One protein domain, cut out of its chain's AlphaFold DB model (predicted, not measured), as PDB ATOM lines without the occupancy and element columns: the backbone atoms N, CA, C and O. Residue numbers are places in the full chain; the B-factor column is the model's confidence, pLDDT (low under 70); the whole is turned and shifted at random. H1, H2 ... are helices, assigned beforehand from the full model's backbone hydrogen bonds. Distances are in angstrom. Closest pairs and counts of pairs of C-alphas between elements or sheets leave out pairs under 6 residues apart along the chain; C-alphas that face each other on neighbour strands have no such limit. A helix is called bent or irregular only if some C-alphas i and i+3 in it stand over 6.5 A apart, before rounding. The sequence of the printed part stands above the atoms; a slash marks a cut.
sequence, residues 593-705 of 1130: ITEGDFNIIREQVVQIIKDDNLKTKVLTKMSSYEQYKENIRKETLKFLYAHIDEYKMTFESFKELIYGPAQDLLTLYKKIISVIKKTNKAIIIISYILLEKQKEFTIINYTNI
ATOM      1  N   ILE A 593      10.030 -46.747 -30.396       75.44
ATOM      2  CA  ILE A 593       9.851 -48.091 -29.843       75.44
ATOM      3  C   ILE A 593      10.815 -49.051 -30.535       75.44
ATOM      4  O   ILE A 593      10.793 -49.197 -31.758       75.44
ATOM      5  N   THR A 594      11.642 -49.730 -29.743       83.12
ATOM      6  CA  THR A 594      12.514 -50.801 -30.236       83.12
ATOM      7  C   THR A 594      11.743 -52.117 -30.374       83.12
ATOM      8  O   THR A 594      10.732 -52.329 -29.706       83.12
ATOM      9  N   GLU A 595      12.245 -53.059 -31.179       87.56
ATOM     10  CA  GLU A 595      11.685 -54.423 -31.247       87.56
ATOM     11  C   GLU A 595      11.664 -55.096 -29.856       87.56
ATOM     12  O   GLU A 595      10.736 -55.827 -29.520       87.56
ATOM     13  N   GLY A 596      12.660 -54.814 -29.007       86.31
ATOM     14  CA  GLY A 596      12.698 -55.303 -27.627       86.31
ATOM     15  C   GLY A 596      11.552 -54.753 -26.777       86.31
ATOM     16  O   GLY A 596      10.872 -55.516 -26.092       86.31
ATOM     17  N   ASP A 597      11.290 -53.446 -26.856       84.56
ATOM     18  CA  ASP A 597      10.157 -52.823 -26.164       84.56
ATOM     19  C   ASP A 597       8.820 -53.346 -26.697       84.56
ATOM     20  O   ASP A 597       7.927 -53.659 -25.911       84.56
ATOM     21  N   PHE A 598       8.695 -53.513 -28.016       89.44
ATOM     22  CA  PHE A 598       7.515 -54.098 -28.650       89.44
ATOM     23  C   PHE A 598       7.235 -55.526 -28.161       89.44
ATOM     24  O   PHE A 598       6.099 -55.831 -27.790       89.44
ATOM     25  N   ASN A 599       8.256 -56.385 -28.095       90.19
ATOM     26  CA  ASN A 599       8.117 -57.751 -27.591       90.19
ATOM     27  C   ASN A 599       7.656 -57.781 -26.132       90.19
ATOM     28  O   ASN A 599       6.771 -58.561 -25.786       90.19
ATOM     29  N   ILE A 600       8.179 -56.884 -25.295       89.50
ATOM     30  CA  ILE A 600       7.736 -56.756 -23.903       89.50
ATOM     31  C   ILE A 600       6.279 -56.295 -23.847       89.50
ATOM     32  O   ILE A 600       5.486 -56.884 -23.117       89.50
ATOM     33  N   ILE A 601       5.890 -55.283 -24.628       89.88
ATOM     34  CA  ILE A 601       4.488 -54.838 -24.699       89.88
ATOM     35  C   ILE A 601       3.592 -56.012 -25.102       89.88
ATOM     36  O   ILE A 601       2.578 -56.247 -24.447       89.88
ATOM     37  N   ARG A 602       3.974 -56.776 -26.129       92.00
ATOM     38  CA  ARG A 602       3.249 -57.971 -26.574       92.00
ATOM     39  C   ARG A 602       3.090 -58.991 -25.455       92.00
ATOM     40  O   ARG A 602       1.977 -59.445 -25.213       92.00
ATOM     41  N   GLU A 603       4.170 -59.344 -24.766       91.81
ATOM     42  CA  GLU A 603       4.131 -60.288 -23.646       91.81
ATOM     43  C   GLU A 603       3.199 -59.803 -22.534       91.81
ATOM     44  O   GLU A 603       2.366 -60.569 -22.051       91.81
ATOM     45  N   GLN A 604       3.275 -58.520 -22.175       90.50
ATOM     46  CA  GLN A 604       2.410 -57.922 -21.158       90.50
ATOM     47  C   GLN A 604       0.934 -57.933 -21.580       90.50
ATOM     48  O   GLN A 604       0.064 -58.263 -20.775       90.50
ATOM     49  N   VAL A 605       0.637 -57.626 -22.844       90.94
ATOM     50  CA  VAL A 605      -0.721 -57.709 -23.400       90.94
ATOM     51  C   VAL A 605      -1.240 -59.147 -23.362       90.94
ATOM     52  O   VAL A 605      -2.365 -59.383 -22.926       90.94
ATOM     53  N   VAL A 606      -0.442 -60.121 -23.790       92.50
ATOM     54  CA  VAL A 606      -0.845 -61.535 -23.798       92.50
ATOM     55  C   VAL A 606      -1.096 -62.045 -22.376       92.50
ATOM     56  O   VAL A 606      -2.033 -62.813 -22.168       92.50
ATOM     57  N   GLN A 607      -0.327 -61.578 -21.389       90.88
ATOM     58  CA  GLN A 607      -0.507 -61.936 -19.976       90.88
ATOM     59  C   GLN A 607      -1.842 -61.461 -19.383       90.88
ATOM     60  O   GLN A 607      -2.377 -62.125 -18.495       90.88
ATOM     61  N   ILE A 608      -2.392 -60.328 -19.837       88.88
ATOM     62  CA  ILE A 608      -3.655 -59.785 -19.296       88.88
ATOM     63  C   ILE A 608      -4.917 -60.328 -19.990       88.88
ATOM     64  O   ILE A 608      -6.030 -60.095 -19.500       88.88
ATOM     65  N   ILE A 609      -4.766 -61.016 -21.125       90.06
ATOM     66  CA  ILE A 609      -5.859 -61.689 -21.840       90.06
ATOM     67  C   ILE A 609      -6.026 -63.083 -21.246       90.06
ATOM     68  O   ILE A 609      -5.048 -63.815 -21.102       90.06
ATOM     69  N   LYS A 610      -7.254 -63.467 -20.888       87.62
ATOM     70  CA  LYS A 610      -7.527 -64.784 -20.293       87.62
ATOM     71  C   LYS A 610      -7.842 -65.834 -21.354       87.62
ATOM     72  O   LYS A 610      -7.324 -66.942 -21.256       87.62
ATOM     73  N   ASP A 611      -8.635 -65.482 -22.362       85.94
ATOM     74  CA  ASP A 611      -9.075 -66.389 -23.425       85.94
ATOM     75  C   ASP A 611      -7.943 -66.785 -24.392       85.94
ATOM     76  O   ASP A 611      -7.312 -65.933 -25.020       85.94
ATOM     77  N   ASP A 612      -7.714 -68.089 -24.561       88.00
ATOM     78  CA  ASP A 612      -6.604 -68.611 -25.371       88.00
ATOM     79  C   ASP A 612      -6.758 -68.360 -26.884       88.00
ATOM     80  O   ASP A 612      -5.764 -68.134 -27.588       88.00
ATOM     81  N   ASN A 613      -7.991 -68.312 -27.402       87.31
ATOM     82  CA  ASN A 613      -8.232 -67.968 -28.805       87.31
ATOM     83  C   ASN A 613      -7.910 -66.488 -29.057       87.31
ATOM     84  O   ASN A 613      -7.317 -66.144 -30.082       87.31
ATOM     85  N   LEU A 614      -8.266 -65.605 -28.119       88.31
ATOM     86  CA  LEU A 614      -7.927 -64.182 -28.188       88.31
ATOM     87  C   LEU A 614      -6.423 -63.947 -28.013       88.31
ATOM     88  O   LEU A 614      -5.866 -63.147 -28.766       88.31
ATOM     89  N   LYS A 615      -5.735 -64.681 -27.124       92.75
ATOM     90  CA  LYS A 615      -4.259 -64.645 -27.027       92.75
ATOM     91  C   LYS A 615      -3.608 -64.965 -28.366       92.75
ATOM     92  O   LYS A 615      -2.727 -64.235 -28.807       92.75
ATOM     93  N   THR A 616      -4.075 -66.014 -29.042       91.56
ATOM     94  CA  THR A 616      -3.550 -66.426 -30.354       91.56
ATOM     95  C   THR A 616      -3.766 -65.343 -31.415       91.56
ATOM     96  O   THR A 616      -2.847 -65.023 -32.174       91.56
ATOM     97  N   LYS A 617      -4.948 -64.711 -31.440       89.69
ATOM     98  CA  LYS A 617      -5.225 -63.569 -32.330       89.69
ATOM     99  C   LYS A 617      -4.305 -62.387 -32.045       89.69
ATOM    100  O   LYS A 617      -3.770 -61.803 -32.984       89.69
ATOM    101  N   VAL A 618      -4.087 -62.052 -30.775       90.69
ATOM    102  CA  VAL A 618      -3.182 -60.965 -30.383       90.69
ATOM    103  C   VAL A 618      -1.736 -61.275 -30.747       90.69
ATOM    104  O   VAL A 618      -1.083 -60.420 -31.332       90.69
ATOM    105  N   LEU A 619      -1.250 -62.492 -30.498       92.00
ATOM    106  CA  LEU A 619       0.085 -62.926 -30.919       92.00
ATOM    107  C   LEU A 619       0.264 -62.825 -32.438       92.00
ATOM    108  O   LEU A 619       1.300 -62.359 -32.900       92.00
ATOM    109  N   THR A 620      -0.763 -63.196 -33.206       90.25
ATOM    110  CA  THR A 620      -0.757 -63.078 -34.673       90.25
ATOM    111  C   THR A 620      -0.734 -61.616 -35.117       90.25
ATOM    112  O   THR A 620       0.031 -61.247 -36.003       90.25
ATOM    113  N   LYS A 621      -1.553 -60.762 -34.487       89.56
ATOM    114  CA  LYS A 621      -1.569 -59.319 -34.748       89.56
ATOM    115  C   LYS A 621      -0.236 -58.665 -34.384       89.56
ATOM    116  O   LYS A 621       0.173 -57.749 -35.085       89.56
ATOM    117  N   MET A 622       0.420 -59.134 -33.322       90.06
ATOM    118  CA  MET A 622       1.678 -58.622 -32.773       90.06
ATOM    119  C   MET A 622       2.881 -59.527 -33.115       90.06
ATOM    120  O   MET A 622       3.730 -59.801 -32.268       90.06
ATOM    121  N   SER A 623       2.964 -60.027 -34.346       88.44
ATOM    122  CA  SER A 623       4.023 -60.952 -34.780       88.44
ATOM    123  C   SER A 623       5.426 -60.326 -34.746       88.44
ATOM    124  O   SER A 623       6.333 -60.891 -34.135       88.44
ATOM    125  N   SER A 624       5.586 -59.154 -35.365       89.62
ATOM    126  CA  SER A 624       6.813 -58.347 -35.396       89.62
ATOM    127  C   SER A 624       6.486 -56.857 -35.365       89.62
ATOM    128  O   SER A 624       5.382 -56.454 -35.752       89.62
ATOM    129  N   TYR A 625       7.435 -56.024 -34.934       88.88
ATOM    130  CA  TYR A 625       7.179 -54.595 -34.798       88.88
ATOM    131  C   TYR A 625       6.875 -53.909 -36.141       88.88
ATOM    132  O   TYR A 625       5.907 -53.155 -36.245       88.88
ATOM    133  N   GLU A 626       7.642 -54.200 -37.197       85.88
ATOM    134  CA  GLU A 626       7.429 -53.579 -38.515       85.88
ATOM    135  C   GLU A 626       6.090 -53.991 -39.145       85.88
ATOM    136  O   GLU A 626       5.356 -53.137 -39.650       85.88
ATOM    137  N   GLN A 627       5.700 -55.267 -39.036       87.62
ATOM    138  CA  GLN A 627       4.392 -55.716 -39.520       87.62
ATOM    139  C   GLN A 627       3.253 -55.086 -38.706       87.62
ATOM    140  O   GLN A 627       2.244 -54.650 -39.267       87.62
ATOM    141  N   TYR A 628       3.417 -54.988 -37.384       87.69
ATOM    142  CA  TYR A 628       2.450 -54.350 -36.491       87.69
ATOM    143  C   TYR A 628       2.235 -52.873 -36.834       87.69
ATOM    144  O   TYR A 628       1.100 -52.410 -36.960       87.69
ATOM    145  N   LYS A 629       3.326 -52.141 -37.050       84.38
ATOM    146  CA  LYS A 629       3.335 -50.728 -37.443       84.38
ATOM    147  C   LYS A 629       2.646 -50.499 -38.788       84.38
ATOM    148  O   LYS A 629       1.870 -49.549 -38.921       84.38
ATOM    149  N   GLU A 630       2.875 -51.362 -39.777       85.56
ATOM    150  CA  GLU A 630       2.178 -51.293 -41.066       85.56
ATOM    151  C   GLU A 630       0.672 -51.565 -40.912       85.56
ATOM    152  O   GLU A 630      -0.158 -50.825 -41.451       85.56
ATOM    153  N   ASN A 631       0.305 -52.574 -40.120       85.94
ATOM    154  CA  ASN A 631      -1.090 -52.915 -39.846       85.94
ATOM    155  C   ASN A 631      -1.826 -51.791 -39.108       85.94
ATOM    156  O   ASN A 631      -2.932 -51.428 -39.507       85.94
ATOM    157  N   ILE A 632      -1.206 -51.170 -38.099       84.50
ATOM    158  CA  ILE A 632      -1.767 -49.998 -37.413       84.50
ATOM    159  C   ILE A 632      -2.046 -48.869 -38.399       84.50
ATOM    160  O   ILE A 632      -3.108 -48.248 -38.321       84.50
ATOM    161  N   ARG A 633      -1.126 -48.583 -39.328       80.75
ATOM    162  CA  ARG A 633      -1.336 -47.544 -40.349       80.75
ATOM    163  C   ARG A 633      -2.536 -47.877 -41.233       80.75
ATOM    164  O   ARG A 633      -3.400 -47.024 -41.416       80.75
ATOM    165  N   LYS A 634      -2.632 -49.118 -41.722       85.56
ATOM    166  CA  LYS A 634      -3.772 -49.589 -42.529       85.56
ATOM    167  C   LYS A 634      -5.098 -49.460 -41.777       85.56
ATOM    168  O   LYS A 634      -6.063 -48.938 -42.328       85.56
ATOM    169  N   GLU A 635      -5.150 -49.884 -40.521       83.81
ATOM    170  CA  GLU A 635      -6.367 -49.808 -39.705       83.81
ATOM    171  C   GLU A 635      -6.723 -48.375 -39.306       83.81
ATOM    172  O   GLU A 635      -7.898 -48.019 -39.285       83.81
ATOM    173  N   THR A 636      -5.724 -47.519 -39.083       82.12
ATOM    174  CA  THR A 636      -5.924 -46.076 -38.890       82.12
ATOM    175  C   THR A 636      -6.607 -45.471 -40.117       82.12
ATOM    176  O   THR A 636      -7.627 -44.802 -39.982       82.12
ATOM    177  N   LEU A 637      -6.106 -45.750 -41.326       86.06
ATOM    178  CA  LEU A 637      -6.715 -45.262 -42.569       86.06
ATOM    179  C   LEU A 637      -8.152 -45.759 -42.740       86.06
ATOM    180  O   LEU A 637      -9.033 -44.962 -43.055       86.06
ATOM    181  N   LYS A 638      -8.405 -47.050 -42.499       87.44
ATOM    182  CA  LYS A 638      -9.761 -47.622 -42.548       87.44
ATOM    183  C   LYS A 638     -10.692 -46.954 -41.540       87.44
ATOM    184  O   LYS A 638     -11.822 -46.623 -41.888       87.44
ATOM    185  N   PHE A 639     -10.218 -46.720 -40.317       86.38
ATOM    186  CA  PHE A 639     -10.972 -46.022 -39.281       86.38
ATOM    187  C   PHE A 639     -11.361 -44.604 -39.723       86.38
ATOM    188  O   PHE A 639     -12.523 -44.222 -39.608       86.38
ATOM    189  N   LEU A 640     -10.417 -43.835 -40.274       88.38
ATOM    190  CA  LEU A 640     -10.696 -42.491 -40.787       88.38
ATOM    191  C   LEU A 640     -11.678 -42.526 -41.967       88.38
ATOM    192  O   LEU A 640     -12.643 -41.761 -41.991       88.38
ATOM    193  N   TYR A 641     -11.465 -43.447 -42.910       91.50
ATOM    194  CA  TYR A 641     -12.298 -43.603 -44.101       91.50
ATOM    195  C   TYR A 641     -13.729 -44.046 -43.779       91.50
ATOM    196  O   TYR A 641     -14.658 -43.661 -44.481       91.50
ATOM    197  N   ALA A 642     -13.958 -44.768 -42.678       88.31
ATOM    198  CA  ALA A 642     -15.306 -45.151 -42.249       88.31
ATOM    199  C   ALA A 642     -16.248 -43.939 -42.065       88.31
ATOM    200  O   ALA A 642     -17.472 -44.076 -42.180       88.31
ATOM    201  N   HIS A 643     -15.688 -42.750 -41.820       89.06
ATOM    202  CA  HIS A 643     -16.421 -41.490 -41.700       89.06
ATOM    203  C   HIS A 643     -16.680 -40.776 -43.037       89.06
ATOM    204  O   HIS A 643     -17.494 -39.851 -43.069       89.06
ATOM    205  N   ILE A 644     -16.033 -41.202 -44.119       91.50
ATOM    206  CA  ILE A 644     -16.162 -40.653 -45.471       91.50
ATOM    207  C   ILE A 644     -17.295 -41.367 -46.217       91.50
ATOM    208  O   ILE A 644     -17.554 -42.554 -46.008       91.50
ATOM    209  N   ASP A 645     -18.021 -40.610 -47.031       87.38
ATOM    210  CA  ASP A 645     -19.041 -41.090 -47.955       87.38
ATOM    211  C   ASP A 645     -18.358 -41.708 -49.181       87.38
ATOM    212  O   ASP A 645     -17.740 -41.012 -49.990       87.38
ATOM    213  N   GLU A 646     -18.454 -43.032 -49.291       86.62
ATOM    214  CA  GLU A 646     -17.778 -43.822 -50.323       86.62
ATOM    215  C   GLU A 646     -18.261 -43.497 -51.741       86.62
ATOM    216  O   GLU A 646     -17.503 -43.662 -52.695       86.62
ATOM    217  N   TYR A 647     -19.477 -42.957 -51.882       86.81
ATOM    218  CA  TYR A 647     -19.997 -42.488 -53.167       86.81
ATOM    219  C   TYR A 647     -19.352 -41.174 -53.621       86.81
ATOM    220  O   TYR A 647     -19.399 -40.840 -54.803       86.81
ATOM    221  N   LYS A 648     -18.757 -40.415 -52.693       89.25
ATOM    222  CA  LYS A 648     -18.161 -39.099 -52.965       89.25
ATOM    223  C   LYS A 648     -16.638 -39.123 -53.022       89.25
ATOM    224  O   LYS A 648     -16.043 -38.246 -53.643       89.25
ATOM    225  N   MET A 649     -15.993 -40.084 -52.366       93.19
ATOM    226  CA  MET A 649     -14.539 -40.234 -52.375       93.19
ATOM    227  C   MET A 649     -14.153 -41.695 -52.170       93.19
ATOM    228  O   MET A 649     -14.542 -42.304 -51.180       93.19
ATOM    229  N   THR A 650     -13.333 -42.228 -53.079       93.25
ATOM    230  CA  THR A 650     -12.811 -43.597 -52.974       93.25
ATOM    231  C   THR A 650     -11.734 -43.714 -51.891       93.25
ATOM    232  O   THR A 650     -11.107 -42.723 -51.506       93.25
ATOM    233  N   PHE A 651     -11.467 -44.941 -51.433       92.12
ATOM    234  CA  PHE A 651     -10.412 -45.212 -50.453       92.12
ATOM    235  C   PHE A 651      -9.021 -44.778 -50.941       92.12
ATOM    236  O   PHE A 651      -8.273 -44.172 -50.175       92.12
ATOM    237  N   GLU A 652      -8.686 -45.017 -52.214       92.00
ATOM    238  CA  GLU A 652      -7.392 -44.602 -52.778       92.00
ATOM    239  C   GLU A 652      -7.287 -43.076 -52.892       92.00
ATOM    240  O   GLU A 652      -6.296 -42.499 -52.448       92.00
ATOM    241  N   SER A 653      -8.340 -42.383 -53.341       90.44
ATOM    242  CA  SER A 653      -8.356 -40.910 -53.360       90.44
ATOM    243  C   SER A 653      -8.253 -40.300 -51.953       90.44
ATOM    244  O   SER A 653      -7.661 -39.236 -51.762       90.44
ATOM    245  N   PHE A 654      -8.821 -40.963 -50.942       91.56
ATOM    246  CA  PHE A 654      -8.681 -40.557 -49.545       91.56
ATOM    247  C   PHE A 654      -7.254 -40.780 -49.022       91.56
ATOM    248  O   PHE A 654      -6.700 -39.939 -48.314       91.56
ATOM    249  N   LYS A 655      -6.626 -41.889 -49.408       89.94
ATOM    250  CA  LYS A 655      -5.230 -42.192 -49.088       89.94
ATOM    251  C   LYS A 655      -4.275 -41.167 -49.710       89.94
ATOM    252  O   LYS A 655      -3.387 -40.670 -49.018       89.94
ATOM    253  N   GLU A 656      -4.503 -40.780 -50.962       89.56
ATOM    254  CA  GLU A 656      -3.786 -39.685 -51.630       89.56
ATOM    255  C   GLU A 656      -3.991 -38.338 -50.928       89.56
ATOM    256  O   GLU A 656      -3.059 -37.548 -50.831       89.56
ATOM    257  N   LEU A 657      -5.176 -38.064 -50.373       88.81
ATOM    258  CA  LEU A 657      -5.404 -36.847 -49.586       88.81
ATOM    259  C   LEU A 657      -4.532 -36.804 -48.319       88.81
ATOM    260  O   LEU A 657      -4.037 -35.732 -47.953       88.81
ATOM    261  N   ILE A 658      -4.359 -37.948 -47.652       85.69
ATOM    262  CA  ILE A 658      -3.570 -38.071 -46.418       85.69
ATOM    263  C   ILE A 658      -2.073 -37.987 -46.702       85.69
ATOM    264  O   ILE A 658      -1.376 -37.262 -45.999       85.69
ATOM    265  N   TYR A 659      -1.585 -38.702 -47.716       83.00
ATOM    266  CA  TYR A 659      -0.151 -38.793 -48.015       83.00
ATOM    267  C   TYR A 659       0.341 -37.794 -49.063       83.00
ATOM    268  O   TYR A 659       1.544 -37.645 -49.252       83.00
ATOM    269  N   GLY A 660      -0.572 -37.110 -49.747       80.12
ATOM    270  CA  GLY A 660      -0.259 -36.047 -50.689       80.12
ATOM    271  C   GLY A 660       0.191 -34.753 -50.001       80.12
ATOM    272  O   GLY A 660       0.165 -34.649 -48.768       80.12
ATOM    273  N   PRO A 661       0.562 -33.732 -50.795       77.75
ATOM    274  CA  PRO A 661       1.126 -32.484 -50.289       77.75
ATOM    275  C   PRO A 661       0.231 -31.805 -49.242       77.75
ATOM    276  O   PRO A 661      -0.994 -31.994 -49.195       77.75
ATOM    277  N   ALA A 662       0.856 -31.021 -48.361       69.12
ATOM    278  CA  ALA A 662       0.139 -30.230 -47.371       69.12
ATOM    279  C   ALA A 662      -0.792 -29.235 -48.084       69.12
ATOM    280  O   ALA A 662      -0.368 -28.493 -48.964       69.12
ATOM    281  N   GLN A 663      -2.070 -29.258 -47.711       74.50
ATOM    282  CA  GLN A 663      -3.062 -28.272 -48.132       74.50
ATOM    283  C   GLN A 663      -3.254 -27.284 -46.984       74.50
ATOM    284  O   GLN A 663      -3.063 -27.657 -45.821       74.50
ATOM    285  N   ASP A 664      -3.653 -26.051 -47.286       76.31
ATOM    286  CA  ASP A 664      -4.092 -25.131 -46.245       76.31
ATOM    287  C   ASP A 664      -5.321 -25.698 -45.502       76.31
ATOM    288  O   ASP A 664      -6.082 -26.521 -46.029       76.31
ATOM    289  N   LEU A 665      -5.493 -25.279 -44.242       74.75
ATOM    290  CA  LEU A 665      -6.519 -25.825 -43.354       74.75
ATOM    291  C   LEU A 665      -7.926 -25.661 -43.942       74.75
ATOM    292  O   LEU A 665      -8.718 -26.594 -43.847       74.75
ATOM    293  N   LEU A 666      -8.231 -24.513 -44.554       76.25
ATOM    294  CA  LEU A 666      -9.558 -24.203 -45.082       76.25
ATOM    295  C   LEU A 666      -9.894 -25.075 -46.297       76.25
ATOM    296  O   LEU A 666     -10.986 -25.641 -46.353       76.25
ATOM    297  N   THR A 667      -8.957 -25.256 -47.228       82.81
ATOM    298  CA  THR A 667      -9.116 -26.148 -48.387       82.81
ATOM    299  C   THR A 667      -9.321 -27.593 -47.955       82.81
ATOM    300  O   THR A 667     -10.249 -28.257 -48.430       82.81
ATOM    301  N   LEU A 668      -8.512 -28.081 -47.007       84.62
ATOM    302  CA  LEU A 668      -8.692 -29.422 -46.451       84.62
ATOM    303  C   LEU A 668     -10.065 -29.556 -45.780       84.62
ATOM    304  O   LEU A 668     -10.742 -30.570 -45.955       84.62
ATOM    305  N   TYR A 669     -10.506 -28.525 -45.059       82.31
ATOM    306  CA  TYR A 669     -11.809 -28.503 -44.402       82.31
ATOM    307  C   TYR A 669     -12.956 -28.576 -45.413       82.31
ATOM    308  O   TYR A 669     -13.809 -29.458 -45.298       82.31
ATOM    309  N   LYS A 670     -12.955 -27.710 -46.434       82.00
ATOM    310  CA  LYS A 670     -13.943 -27.708 -47.526       82.00
ATOM    311  C   LYS A 670     -14.029 -29.078 -48.190       82.00
ATOM    312  O   LYS A 670     -15.121 -29.632 -48.333       82.00
ATOM    313  N   LYS A 671     -12.872 -29.662 -48.517       87.56
ATOM    314  CA  LYS A 671     -12.787 -30.991 -49.125       87.56
ATOM    315  C   LYS A 671     -13.394 -32.057 -48.215       87.56
ATOM    316  O   LYS A 671     -14.269 -32.787 -48.669       87.56
ATOM    317  N   ILE A 672     -13.014 -32.114 -46.936       88.19
ATOM    318  CA  ILE A 672     -13.545 -33.109 -45.990       88.19
ATOM    319  C   ILE A 672     -15.047 -32.929 -45.745       88.19
ATOM    320  O   ILE A 672     -15.772 -33.917 -45.803       88.19
ATOM    321  N   ILE A 673     -15.551 -31.710 -45.527       84.44
ATOM    322  CA  ILE A 673     -16.996 -31.470 -45.344       84.44
ATOM    323  C   ILE A 673     -17.801 -31.969 -46.539       84.44
ATOM    324  O   ILE A 673     -18.862 -32.561 -46.343       84.44
ATOM    325  N   SER A 674     -17.316 -31.742 -47.761       84.81
ATOM    326  CA  SER A 674     -18.058 -32.122 -48.967       84.81
ATOM    327  C   SER A 674     -18.291 -33.635 -49.073       84.81
ATOM    328  O   SER A 674     -19.309 -34.064 -49.625       84.81
ATOM    329  N   VAL A 675     -17.400 -34.440 -48.476       88.75
ATOM    330  CA  VAL A 675     -17.394 -35.905 -48.583       88.75
ATOM    331  C   VAL A 675     -17.675 -36.642 -47.271       88.75
ATOM    332  O   VAL A 675     -17.736 -37.864 -47.276       88.75
ATOM    333  N   ILE A 676     -17.825 -35.965 -46.128       85.75
ATOM    334  CA  ILE A 676     -18.020 -36.642 -44.835       85.75
ATOM    335  C   ILE A 676     -19.480 -37.067 -44.627       85.75
ATOM    336  O   ILE A 676     -20.406 -36.307 -44.901       85.75
ATOM    337  N   LYS A 677     -19.702 -38.256 -44.049       82.38
ATOM    338  CA  LYS A 677     -21.049 -38.757 -43.704       82.38
ATOM    339  C   LYS A 677     -21.746 -37.908 -42.637       82.38
ATOM    340  O   LYS A 677     -22.967 -37.816 -42.623       82.38
ATOM    341  N   LYS A 678     -20.983 -37.346 -41.689       77.38
ATOM    342  CA  LYS A 678     -21.501 -36.547 -40.563       77.38
ATOM    343  C   LYS A 678     -20.621 -35.332 -40.300       77.38
ATOM    344  O   LYS A 678     -19.461 -35.475 -39.917       77.38
ATOM    345  N   THR A 679     -21.194 -34.138 -40.425       75.19
ATOM    346  CA  THR A 679     -20.477 -32.854 -40.298       75.19
ATOM    347  C   THR A 679     -19.793 -32.676 -38.940       75.19
ATOM    348  O   THR A 679     -18.666 -32.196 -38.877       75.19
ATOM    349  N   ASN A 680     -20.388 -33.180 -37.853       71.75
ATOM    350  CA  ASN A 680     -19.803 -33.112 -36.506       71.75
ATOM    351  C   ASN A 680     -18.500 -33.919 -36.319       71.75
ATOM    352  O   ASN A 680     -17.877 -33.831 -35.257       71.75
ATOM    353  N   LYS A 681     -18.103 -34.736 -37.304       80.69
ATOM    354  CA  LYS A 681     -16.833 -35.472 -37.322       80.69
ATOM    355  C   LYS A 681     -15.756 -34.786 -38.167       80.69
ATOM    356  O   LYS A 681     -14.616 -35.229 -38.120       80.69
ATOM    357  N   ALA A 682     -16.066 -33.711 -38.891       83.25
ATOM    358  CA  ALA A 682     -15.117 -33.094 -39.819       83.25
ATOM    359  C   ALA A 682     -13.830 -32.647 -39.110       83.25
ATOM    360  O   ALA A 682     -12.745 -33.085 -39.477       83.25
ATOM    361  N   ILE A 683     -13.957 -31.881 -38.022       79.94
ATOM    362  CA  ILE A 683     -12.815 -31.334 -37.265       79.94
ATOM    363  C   ILE A 683     -11.873 -32.424 -36.765       79.94
ATOM    364  O   ILE A 683     -10.659 -32.283 -36.871       79.94
ATOM    365  N   ILE A 684     -12.420 -33.506 -36.200       81.94
ATOM    366  CA  ILE A 684     -11.586 -34.562 -35.622       81.94
ATOM    367  C   ILE A 684     -10.836 -35.326 -36.722       81.94
ATOM    368  O   ILE A 684      -9.660 -35.623 -36.551       81.94
ATOM    369  N   ILE A 685     -11.470 -35.556 -37.880       86.81
ATOM    370  CA  ILE A 685     -10.818 -36.170 -39.046       86.81
ATOM    371  C   ILE A 685      -9.730 -35.255 -39.604       86.81
ATOM    372  O   ILE A 685      -8.618 -35.715 -39.829       86.81
ATOM    373  N   ILE A 686     -10.010 -33.963 -39.766       85.81
ATOM    374  CA  ILE A 686      -9.031 -32.979 -40.247       85.81
ATOM    375  C   ILE A 686      -7.827 -32.919 -39.308       85.81
ATOM    376  O   ILE A 686      -6.692 -32.981 -39.767       85.81
ATOM    377  N   SER A 687      -8.067 -32.864 -37.997       84.06
ATOM    378  CA  SER A 687      -7.011 -32.907 -36.984       84.06
ATOM    379  C   SER A 687      -6.165 -34.177 -37.093       84.06
ATOM    380  O   SER A 687      -4.943 -34.110 -36.999       84.06
ATOM    381  N   TYR A 688      -6.779 -35.334 -37.351       84.81
ATOM    382  CA  TYR A 688      -6.039 -36.577 -37.562       84.81
ATOM    383  C   TYR A 688      -5.199 -36.551 -38.842       84.81
ATOM    384  O   TYR A 688      -4.031 -36.924 -38.786       84.81
ATOM    385  N   ILE A 689      -5.747 -36.063 -39.959       84.00
ATOM    386  CA  ILE A 689      -5.019 -35.922 -41.232       84.00
ATOM    387  C   ILE A 689      -3.825 -34.979 -41.065       84.00
ATOM    388  O   ILE A 689      -2.720 -35.304 -41.488       84.00
ATOM    389  N   LEU A 690      -4.033 -33.821 -40.435       80.06
ATOM    390  CA  LEU A 690      -2.972 -32.845 -40.209       80.06
ATOM    391  C   LEU A 690      -1.897 -33.388 -39.280       80.06
ATOM    392  O   LEU A 690      -0.723 -33.214 -39.586       80.06
ATOM    393  N   LEU A 691      -2.272 -34.097 -38.212       77.12
ATOM    394  CA  LEU A 691      -1.283 -34.717 -37.343       77.12
ATOM    395  C   LEU A 691      -0.455 -35.763 -38.097       77.12
ATOM    396  O   LEU A 691       0.762 -35.774 -37.966       77.12
ATOM    397  N   GLU A 692      -1.081 -36.613 -38.920       76.31
ATOM    398  CA  GLU A 692      -0.345 -37.579 -39.750       76.31
ATOM    399  C   GLU A 692       0.632 -36.884 -40.717       76.31
ATOM    400  O   GLU A 692       1.741 -37.381 -40.899       76.31
ATOM    401  N   LYS A 693       0.275 -35.710 -41.260       75.06
ATOM    402  CA  LYS A 693       1.159 -34.890 -42.110       75.06
ATOM    403  C   LYS A 693       2.267 -34.164 -41.335       75.06
ATOM    404  O   LYS A 693       3.333 -33.917 -41.886       75.06
ATOM    405  N   GLN A 694       2.036 -33.806 -40.072       67.44
ATOM    406  CA  GLN A 694       2.964 -33.016 -39.248       67.44
ATOM    407  C   GLN A 694       4.045 -33.846 -38.539       67.44
ATOM    408  O   GLN A 694       5.016 -33.267 -38.053       67.44
ATOM    409  N   LYS A 695       3.934 -35.185 -38.527       61.00
ATOM    410  CA  LYS A 695       4.863 -36.137 -37.867       61.00
ATOM    411  C   LYS A 695       6.335 -36.070 -38.312       61.00
ATOM    412  O   LYS A 695       7.157 -36.839 -37.805       61.00
ATOM    413  N   GLU A 696       6.674 -35.214 -39.269       50.50
ATOM    414  CA  GLU A 696       8.047 -34.954 -39.712       50.50
ATOM    415  C   GLU A 696       8.652 -33.674 -39.108       50.50
ATOM    416  O   GLU A 696       9.871 -33.538 -39.098       50.50
ATOM    417  N   PHE A 697       7.836 -32.768 -38.551       44.38
ATOM    418  CA  PHE A 697       8.256 -31.400 -38.206       44.38
ATOM    419  C   PHE A 697       8.123 -31.031 -36.718       44.38
ATOM    420  O   PHE A 697       8.623 -29.987 -36.302       44.38
ATOM    421  N   THR A 698       7.464 -31.850 -35.893       49.44
ATOM    422  CA  THR A 698       7.270 -31.573 -34.457       49.44
ATOM    423  C   THR A 698       8.294 -32.299 -33.581       49.44
ATOM    424  O   THR A 698       8.442 -33.511 -33.670       49.44
ATOM    425  N   ILE A 699       8.961 -31.562 -32.684       41.91
ATOM    426  CA  ILE A 699       9.945 -32.091 -31.711       41.91
ATOM    427  C   ILE A 699       9.266 -32.929 -30.604       41.91
ATOM    428  O   ILE A 699       9.896 -33.783 -29.984       41.91
ATOM    429  N   ILE A 700       7.970 -32.703 -30.356       50.00
ATOM    430  CA  ILE A 700       7.170 -33.415 -29.353       50.00
ATOM    431  C   ILE A 700       6.178 -34.319 -30.085       50.00
ATOM    432  O   ILE A 700       5.294 -33.826 -30.783       50.00
ATOM    433  N   ASN A 701       6.311 -35.635 -29.909       54.75
ATOM    434  CA  ASN A 701       5.521 -36.630 -30.635       54.75
ATOM    435  C   ASN A 701       4.344 -37.118 -29.789       54.75
ATOM    436  O   ASN A 701       4.493 -37.982 -28.930       54.75
ATOM    437  N   TYR A 702       3.162 -36.556 -30.033       66.31
ATOM    438  CA  TYR A 702       1.900 -37.005 -29.445       66.31
ATOM    439  C   TYR A 702       1.115 -37.889 -30.424       66.31
ATOM    440  O   TYR A 702       1.164 -37.697 -31.639       66.31
ATOM    441  N   THR A 703       0.371 -38.869 -29.900       70.00
ATOM    442  CA  THR A 703      -0.461 -39.776 -30.706       70.00
ATOM    443  C   THR A 703      -1.928 -39.350 -30.685       70.00
ATOM    444  O   THR A 703      -2.442 -38.799 -29.706       70.00
ATOM    445  N   ASN A 704      -2.631 -39.601 -31.790       74.25
ATOM    446  CA  ASN A 704      -4.081 -39.443 -31.824       74.25
ATOM    447  C   ASN A 704      -4.738 -40.440 -30.866       74.25
ATOM    448  O   ASN A 704      -4.340 -41.601 -30.782       74.25
ATOM    449  N   ILE A 705      -5.787 -39.979 -30.189       76.75
ATOM    450  CA  ILE A 705      -6.670 -40.839 -29.407       76.75
ATOM    451  C   ILE A 705      -7.699 -41.417 -30.368       76.75
ATOM    452  O   ILE A 705      -8.545 -40.672 -30.854       76.75
TER     453      ILE A 705
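What this domain is: This is residues 593 to 705 of the 1130 residues of the protein "DNA-directed RNA polymerase" of Physarum polycephalum (UniProt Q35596). Two helix groups are joined by the long helix H3: the hairpin H1 and H2 at one end, and H4, H5 and H6 at the other. A tail follows H6. The 113 printed residues hold six named helices, H1 to H6, and no named strand: all helix, loose, radius of gyration of the C-alphas 17.1 A, spans 46 by 34 by 23 A.

Where its parts are: H1, residues 595 to 608, starts at C-alpha 595 (11.685, -54.423, -31.247). H2 is 612 to 621, H3 625 to 641 (24.2 A), H4 651 to 659, H5 665 to 675. H6, 679 to 694 (23.5 A), ends at C-alpha 694 (2.964, -33.016, -39.248); it is irregular, C-alphas 680 and 683 being 7.3 A apart.

How they stand to each other: H1 and H2 touch (closest C-alphas Val 606 and Lys 615, 5.6 A) at a shallow tilt of 19 degrees, opposite ways. H3 only just touches H1 (Glu 595 and Tyr 625, 5.7 A) and H4 (Tyr 641 and Phe 651, 6.8 A), with 3 pairs of C-alphas within 8 A each. H6 touches H4 (Ile 658 and Ile 689, 5.8 A) and H5 (Ile 673 and Ala 682, 6.1 A). H4 and H5 are near each other. Every O i to N i+4 pair is within hydrogen-bond range in H1 to H4, 6 of 7 in H5, 10 of 12 in H6.

The domain as a whole: The farthest C-alphas, Asp 612 and Leu 666, are 48.7 A apart. The printed part has no cut and no long link. The model's pLDDT is under 70 at residues 662 and 694 to 702.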